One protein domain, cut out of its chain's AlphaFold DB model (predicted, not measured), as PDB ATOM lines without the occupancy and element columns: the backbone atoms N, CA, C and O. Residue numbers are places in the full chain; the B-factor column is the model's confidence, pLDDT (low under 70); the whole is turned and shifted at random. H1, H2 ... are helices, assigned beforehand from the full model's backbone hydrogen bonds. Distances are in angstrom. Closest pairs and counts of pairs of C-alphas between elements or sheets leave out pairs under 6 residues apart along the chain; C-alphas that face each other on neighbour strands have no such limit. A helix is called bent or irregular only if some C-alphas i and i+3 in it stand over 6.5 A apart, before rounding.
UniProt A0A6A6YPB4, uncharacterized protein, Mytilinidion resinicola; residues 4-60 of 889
ATOM      1  N   ARG A   4     134.674 129.411 171.166       83.06
ATOM      2  CA  ARG A   4     133.347 128.998 170.698       83.06
ATOM      3  C   ARG A   4     132.323 130.124 170.769       83.06
ATOM      4  O   ARG A   4     131.535 130.254 169.845       83.06
ATOM      5  N   GLU A   5     132.356 130.955 171.810       82.25
ATOM      6  CA  GLU A   5     131.474 132.127 171.914       82.25
ATOM      7  C   GLU A   5     131.743 133.134 170.793       82.25
ATOM      8  O   GLU A   5     130.800 133.586 170.152       82.25
ATOM      9  N   TRP A   6     133.017 133.412 170.477       81.75
ATOM     10  CA  TRP A   6     133.375 134.278 169.342       81.75
ATOM     11  C   TRP A   6     132.819 133.746 168.017       81.75
ATOM     12  O   TRP A   6     132.269 134.506 167.223       81.75
ATOM     13  N   CYS A   7     132.939 132.438 167.777       83.31
ATOM     14  CA  CYS A   7     132.443 131.825 166.543       83.31
ATOM     15  C   CYS A   7     130.913 131.753 166.499       83.31
ATOM     16  O   CYS A   7     130.322 132.003 165.453       83.31
ATOM     17  N   HIS A   8     130.266 131.474 167.630       84.25
ATOM     18  CA  HIS A   8     128.811 131.475 167.744       84.25
ATOM     19  C   HIS A   8     128.218 132.872 167.508       84.25
ATOM     20  O   HIS A   8     127.177 133.011 166.870       84.25
ATOM     21  N   ASP A   9     128.884 133.927 167.976       84.06
ATOM     22  CA  ASP A   9     128.461 135.295 167.684       84.06
ATOM     23  C   ASP A   9     128.711 135.672 166.220       84.06
ATOM     24  O   ASP A   9     127.875 136.342 165.611       84.06
ATOM     25  N   LEU A  10     129.796 135.177 165.614       81.81
ATOM     26  CA  LEU A  10     130.048 135.340 164.181       81.81
ATOM     27  C   LEU A  10     128.984 134.638 163.320       81.81
ATOM     28  O   LEU A  10     128.592 135.169 162.286       81.81
ATOM     29  N   GLU A  11     128.476 133.477 163.746       82.62
ATOM     30  CA  GLU A  11     127.389 132.758 163.062       82.62
ATOM     31  C   GLU A  11     126.087 133.561 162.982       82.62
ATOM     32  O   GLU A  11     125.327 133.396 162.026       82.62
ATOM     33  N   LYS A  12     125.842 134.457 163.944       84.62
ATOM     34  CA  LYS A  12     124.668 135.344 163.950       84.62
ATOM     35  C   LYS A  12     124.766 136.451 162.897       84.62
ATOM     36  O   LYS A  12     123.757 137.082 162.585       84.62
ATOM     37  N   VAL A  13     125.954 136.692 162.339       83.62
ATOM     38  CA  VAL A  13     126.194 137.699 161.302       83.62
ATOM     39  C   VAL A  13     126.173 137.031 159.926       83.62
ATOM     40  O   VAL A  13     126.939 136.110 159.645       83.62
ATOM     41  N   HIS A  14     125.306 137.506 159.031       80.00
ATOM     42  CA  HIS A  14     125.298 137.052 157.640       80.00
ATOM     43  C   HIS A  14     126.501 137.635 156.888       80.00
ATOM     44  O   HIS A  14     126.529 138.821 156.567       80.00
ATOM     45  N   LEU A  15     127.496 136.789 156.614       83.25
ATOM     46  CA  LEU A  15     128.715 137.140 155.887       83.25
ATOM     47  C   LEU A  15     128.859 136.271 154.636       83.25
ATOM     48  O   LEU A  15     128.611 135.066 154.684       83.25
ATOM     49  N   ASP A  16     129.313 136.882 153.540       83.69
ATOM     50  CA  ASP A  16     129.756 136.164 152.341       83.69
ATOM     51  C   ASP A  16     130.914 135.216 152.697       83.69
ATOM     52  O   ASP A  16     131.770 135.546 153.526       83.69
ATOM     53  N   VAL A  17     130.964 134.043 152.062       74.12
ATOM     54  CA  VAL A  17     132.019 133.038 152.266       74.12
ATOM     55  C   VAL A  17     133.415 133.637 152.054       74.12
ATOM     56  O   VAL A  17     134.325 133.332 152.826       74.12
ATOM     57  N   ASN A  18     133.575 134.545 151.087       79.81
ATOM     58  CA  ASN A  18     134.844 135.207 150.779       79.81
ATOM     59  C   ASN A  18     135.349 136.122 151.901       79.81
ATOM     60  O   ASN A  18     136.545 136.374 152.001       79.81
ATOM     61  N   ILE A  19     134.448 136.604 152.759       85.56
ATOM     62  CA  ILE A  19     134.777 137.434 153.926       85.56
ATOM     63  C   ILE A  19     134.878 136.562 155.182       85.56
ATOM     64  O   ILE A  19     135.730 136.785 156.044       85.56
ATOM     65  N   ARG A  20     134.035 135.530 155.276       88.75
ATOM     66  CA  ARG A  20     133.961 134.637 156.432       88.75
ATOM     67  C   ARG A  20     135.245 133.840 156.645       88.75
ATOM     68  O   ARG A  20     135.686 133.717 157.784       88.75
ATOM     69  N   GLN A  21     135.859 133.317 155.585       91.12
ATOM     70  CA  GLN A  21     137.056 132.477 155.716       91.12
ATOM     71  C   GLN A  21     138.298 133.238 156.223       91.12
ATOM     72  O   GLN A  21     138.939 132.748 157.155       91.12
ATOM     73  N   PRO A  22     138.608 134.460 155.738       91.06
ATOM     74  CA  PRO A  22     139.619 135.312 156.368       91.06
ATOM     75  C   PRO A  22     139.365 135.614 157.846       91.06
ATOM     76  O   PRO A  22     140.308 135.600 158.636       91.06
ATOM     77  N   ILE A  23     138.109 135.845 158.244       91.44
ATOM     78  CA  ILE A  23     137.767 136.101 159.650       91.44
ATOM     79  C   ILE A  23     137.977 134.843 160.501       91.44
ATOM     80  O   ILE A  23     138.604 134.923 161.554       91.44
ATOM     81  N   ASN A  24     137.510 133.683 160.032       92.12
ATOM     82  CA  ASN A  24     137.720 132.397 160.700       92.12
ATOM     83  C   ASN A  24     139.212 132.125 160.932       92.12
ATOM     84  O   ASN A  24     139.608 131.766 162.040       92.12
ATOM     85  N   LEU A  25     140.041 132.348 159.907       94.00
ATOM     86  CA  LEU A  25     141.491 132.224 160.015       94.00
ATOM     87  C   LEU A  25     142.063 133.197 161.052       94.00
ATOM     88  O   LEU A  25     142.857 132.789 161.895       94.00
ATOM     89  N   ALA A  26     141.652 134.466 161.021       93.38
ATOM     90  CA  ALA A  26     142.132 135.472 161.965       93.38
ATOM     91  C   ALA A  26     141.784 135.114 163.419       93.38
ATOM     92  O   ALA A  26     142.648 135.215 164.287       93.38
ATOM     93  N   ILE A  27     140.559 134.645 163.681       93.50
ATOM     94  CA  ILE A  27     140.118 134.195 165.011       93.50
ATOM     95  C   ILE A  27     140.948 132.991 165.477       93.50
ATOM     96  O   ILE A  27     141.470 132.993 166.592       93.50
ATOM     97  N   ALA A  28     141.105 131.985 164.614       95.06
ATOM     98  CA  ALA A  28     141.867 130.775 164.903       95.06
ATOM     99  C   ALA A  28     143.336 131.078 165.243       95.06
ATOM    100  O   ALA A  28     143.863 130.601 166.252       95.06
ATOM    101  N   LEU A  29     143.987 131.913 164.428       94.62
ATOM    102  CA  LEU A  29     145.370 132.323 164.648       94.62
ATOM    103  C   LEU A  29     145.505 133.203 165.890       94.62
ATOM    104  O   LEU A  29     146.421 132.980 166.673       94.62
ATOM    105  N   ALA A  30     144.596 134.157 166.118       93.56
ATOM    106  CA  ALA A  30     144.625 135.005 167.310       93.56
ATOM    107  C   ALA A  30     144.536 134.177 168.599       93.56
ATOM    108  O   ALA A  30     145.294 134.428 169.536       93.56
ATOM    109  N   PHE A  31     143.673 133.157 168.625       94.56
ATOM    110  CA  PHE A  31     143.570 132.234 169.753       94.56
ATOM    111  C   PHE A  31     144.879 131.474 170.006       94.56
ATOM    112  O   PHE A  31     145.369 131.467 171.135       94.56
ATOM    113  N   LEU A  32     145.484 130.865 168.978       94.31
ATOM    114  CA  LEU A  32     146.742 130.126 169.152       94.31
ATOM    115  C   LEU A  32     147.928 131.038 169.481       94.31
ATOM    116  O   LEU A  32     148.753 130.681 170.318       94.31
ATOM    117  N   ILE A  33     148.007 132.221 168.868       92.56
ATOM    118  CA  ILE A  33     149.044 133.220 169.155       92.56
ATOM    119  C   ILE A  33     148.941 133.674 170.611       92.56
ATOM    120  O   ILE A  33     149.956 133.716 171.306       92.56
ATOM    121  N   GLN A  34     147.734 133.977 171.102       92.25
ATOM    122  CA  GLN A  34     147.545 134.376 172.496       92.25
ATOM    123  C   GLN A  34     147.861 133.231 173.461       92.25
ATOM    124  O   GLN A  34     148.582 133.439 174.435       92.25
ATOM    125  N   SER A  35     147.422 132.010 173.148       91.62
ATOM    126  CA  SER A  35     147.774 130.825 173.936       91.62
ATOM    127  C   SER A  35     149.290 130.601 173.980       91.62
ATOM    128  O   SER A  35     149.848 130.345 175.044       91.62
ATOM    129  N   GLY A  36     149.992 130.774 172.856       88.62
ATOM    130  CA  GLY A  36     151.453 130.687 172.785       88.62
ATOM    131  C   GLY A  36     152.177 131.802 173.551       88.62
ATOM    132  O   GLY A  36     153.204 131.541 174.178       88.62
ATOM    133  N   ARG A  37     151.636 133.026 173.543       88.75
ATOM    134  CA  ARG A  37     152.136 134.190 174.304       88.75
ATOM    135  C   ARG A  37     152.063 133.977 175.806       88.75
ATOM    136  O   ARG A  37     153.034 134.213 176.516       88.75
ATOM    137  N   GLU A  38     150.899 133.544 176.269       89.06
ATOM    138  CA  GLU A  38     150.593 133.371 177.689       89.06
ATOM    139  C   GLU A  38     150.994 131.985 178.209       89.06
ATOM    140  O   GLU A  38     150.848 131.704 179.395       89.06
ATOM    141  N   ASN A  39     151.534 131.128 177.334       86.06
ATOM    142  CA  ASN A  39     151.891 129.745 177.635       86.06
ATOM    143  C   ASN A  39     150.698 128.942 178.194       86.06
ATOM    144  O   ASN A  39     150.845 128.125 179.105       86.06
ATOM    145  N   ILE A  40     149.508 129.198 177.646       89.44
ATOM    146  CA  ILE A  40     148.269 128.493 177.974       89.44
ATOM    147  C   ILE A  40     148.220 127.193 177.175       89.44
ATOM    148  O   ILE A  40     148.417 127.174 175.958       89.44
ATOM    149  N   SER A  41     147.935 126.093 177.871       90.12
ATOM    150  CA  SER A  41     147.731 124.793 177.236       90.12
ATOM    151  C   SER A  41     146.455 124.807 176.393       90.12
ATOM    152  O   SER A  41     145.386 125.181 176.873       90.12
ATOM    153  N   VAL A  42     146.573 124.389 175.133       92.19
ATOM    154  CA  VAL A  42     145.440 124.242 174.216       92.19
ATOM    155  C   VAL A  42     144.935 122.811 174.313       92.19
ATOM    156  O   VAL A  42     145.702 121.871 174.108       92.19
ATOM    157  N   THR A  43     143.653 122.638 174.622       92.06
ATOM    158  CA  THR A  43     143.065 121.300 174.720       92.06
ATOM    159  C   THR A  43     142.946 120.653 173.332       92.06
ATOM    160  O   THR A  43     142.793 121.369 172.337       92.06
ATOM    161  N   PRO A  44     142.944 119.310 173.223       90.50
ATOM    162  CA  PRO A  44     142.712 118.635 171.943       90.50
ATOM    163  C   PRO A  44     141.395 119.053 171.268       90.50
ATOM    164  O   PRO A  44     141.341 119.207 170.053       90.50
ATOM    165  N   ILE A  45     140.353 119.308 172.065       90.50
ATOM    166  CA  ILE A  45     139.037 119.749 171.586       90.50
ATOM    167  C   ILE A  45     139.114 121.152 170.970       90.50
ATOM    168  O   ILE A  45     138.529 121.399 169.912       90.50
ATOM    169  N   ASP A  46     139.824 122.077 171.620       92.25
ATOM    170  CA  ASP A  46     140.018 123.425 171.084       92.25
ATOM    171  C   ASP A  46     140.891 123.392 169.830       92.25
ATOM    172  O   ASP A  46     140.584 124.079 168.858       92.25
ATOM    173  N   LEU A  47     141.933 122.554 169.807       94.56
ATOM    174  CA  LEU A  47     142.788 122.381 168.635       94.56
ATOM    175  C   LEU A  47     142.012 121.819 167.434       94.56
ATOM    176  O   LEU A  47     142.205 122.287 166.312       94.56
ATOM    177  N   ASP A  48     141.106 120.864 167.654       92.44
ATOM    178  CA  ASP A  48     140.241 120.319 166.603       92.44
ATOM    179  C   ASP A  48     139.301 121.388 166.023       92.44
ATOM    180  O   ASP A  48     139.115 121.484 164.803       92.44
ATOM    181  N   PHE A  49     138.756 122.245 166.886       92.75
ATOM    182  CA  PHE A  49     137.920 123.361 166.461       92.75
ATOM    183  C   PHE A  49     138.724 124.425 165.695       92.75
ATOM    184  O   PHE A  49     138.318 124.851 164.615       92.75
ATOM    185  N   VAL A  50     139.905 124.798 166.196       95.62
ATOM    186  CA  VAL A  50     140.846 125.702 165.516       95.62
ATOM    187  C   VAL A  50     141.220 125.172 164.133       95.62
ATOM    188  O   VAL A  50     141.197 125.924 163.157       95.62
ATOM    189  N   TRP A  51     141.530 123.878 164.025       96.94
ATOM    190  CA  TRP A  51     141.839 123.257 162.743       96.94
ATOM    191  C   TRP A  51     140.669 123.358 161.767       96.94
ATOM    192  O   TRP A  51     140.899 123.679 160.610       96.94
ATOM    193  N   THR A  52     139.426 123.174 162.219       94.88
ATOM    194  CA  THR A  52     138.232 123.304 161.362       94.88
ATOM    195  C   THR A  52     138.157 124.686 160.696       94.88
ATOM    196  O   THR A  52     137.867 124.792 159.502       94.88
ATOM    197  N   LEU A  53     138.480 125.749 161.441       95.00
ATOM    198  CA  LEU A  53     138.513 127.123 160.927       95.00
ATOM    199  C   LEU A  53     139.659 127.340 159.924       95.00
ATOM    200  O   LEU A  53     139.443 127.906 158.853       95.00
ATOM    201  N   ILE A  54     140.867 126.870 160.253       96.44
ATOM    202  CA  ILE A  54     142.053 126.987 159.386       96.44
ATOM    203  C   ILE A  54     141.870 126.169 158.101       96.44
ATOM    204  O   ILE A  54     142.173 126.654 157.014       96.44
ATOM    205  N   TYR A  55     141.351 124.948 158.214       95.94
ATOM    206  CA  TYR A  55     141.051 124.061 157.097       95.94
ATOM    207  C   TYR A  55     140.079 124.719 156.119       95.94
ATOM    208  O   TYR A  55     140.384 124.791 154.930       95.94
ATOM    209  N   GLY A  56     138.967 125.279 156.620       93.06
ATOM    210  CA  GLY A  56     137.991 126.009 155.806       93.06
ATOM    211  C   GLY A  56     138.607 127.170 155.017       93.06
ATOM    212  O   GLY A  56     138.261 127.370 153.852       93.06
ATOM    213  N   ALA A  57     139.567 127.883 155.612       93.50
ATOM    214  CA  ALA A  57     140.309 128.934 154.927       93.50
ATOM    215  C   ALA A  57     141.286 128.384 153.875       93.50
ATOM    216  O   ALA A  57     141.345 128.914 152.771       93.50
ATOM    217  N   LEU A  58     142.014 127.305 154.180       93.56
ATOM    218  CA  LEU A  58     143.005 126.696 153.279       93.56
ATOM    219  C   LEU A  58     142.398 126.061 152.021       93.56
ATOM    220  O   LEU A  58     143.087 125.973 151.004       93.56
ATOM    221  N   ILE A  59     141.150 125.591 152.085       91.94
ATOM    222  CA  ILE A  59     140.438 125.013 150.932       91.94
ATOM    223  C   ILE A  59     139.594 126.034 150.161       91.94
ATOM    224  O   ILE A  59     138.987 125.677 149.153       91.94
ATOM    225  N   SER A  60     139.503 127.270 150.648       90.25
ATOM    226  CA  SER A  60     138.708 128.327 150.031       90.25
ATOM    227  C   SER A  60     139.534 129.124 149.026       90.25
ATOM    228  O   SER A  60     140.676 129.479 149.296       90.25
TER     229      SER A  60
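What this domain is: This is residues 4 to 60 of the 889 residues of an uncharacterized protein of Mytilinidion resinicola (UniProt A0A6A6YPB4). One long helix, H2, makes the longest axis; H3 folds back from its far end as the second limb of a splayed helical hairpin, a V whose limbs come together near the beginning of H2 and the end of H3 and are joined by a tight link across the open end. A short helix, H1, runs back beside the first half of H2 without clearly touching it, and residues 33 to 39, of which 33 to 38 belong to H2, stick out free. The printed part has 57 residues with three named helices, H1, H2 and H3 in that order, and no named strand; the class is all helix. The whole is compact, with a radius of gyration of the C-alphas of 11.6 A and spans of 34 by 23 by 19 A.

Where its parts are: H2 is the longest helix, residues 17 to 38, and measures 31.5 A from C-alpha 17 at (132.019, 133.038, 152.266) to C-alpha 38 at (150.593, 133.371, 177.689). It is neither bent nor irregular, but only just: C-alphas 18 and 21 are 6.1 A apart. H3, residues 44 to 58, measures 20.3 A and ends with C-alpha 58 at (143.005, 126.696, 153.279). H1, residues 4 to 11, measures 10.4 A and begins with C-alpha 4 at (133.347, 128.998, 170.698).

How they stand to each other: H2 touches H3, with residues 21 to 28 of H2 alone, and the two form a helical hairpin. Their closest C-alphas are those of Gln 21 and Ala 57, 4.9 A apart. They run opposite ways at a steep tilt of 39 degrees, and their centres are 9.7 A apart. H1 and H2 are close but not clearly touching: their closest C-alphas, those of Cys 7 and Asn 24, are 7.9 A apart. They run opposite ways at a shallow tilt of 16 degrees. H1 and H3 are apart, but only just, with their closest C-alphas at 8.4 A. In H1 and H3 every O i to N i+4 pair is within hydrogen-bond range; in H2 17 of 18 are.

The domain as a whole: The two C-alphas farthest apart are those of Asp 16 and Asn 39, at 34.2 A, while the first and last printed C-alphas, of Arg 4 and Ser 60, are 21.4 A apart. The printed part has no cut. The links from H1 to H2 and from H2 to H3 are both tight, with five residues each. The mean pLDDT of the printed part is 89.6, and no printed residue is under 70; by helix the mean is 83 in H1, 90 in H2 and 94 in H3.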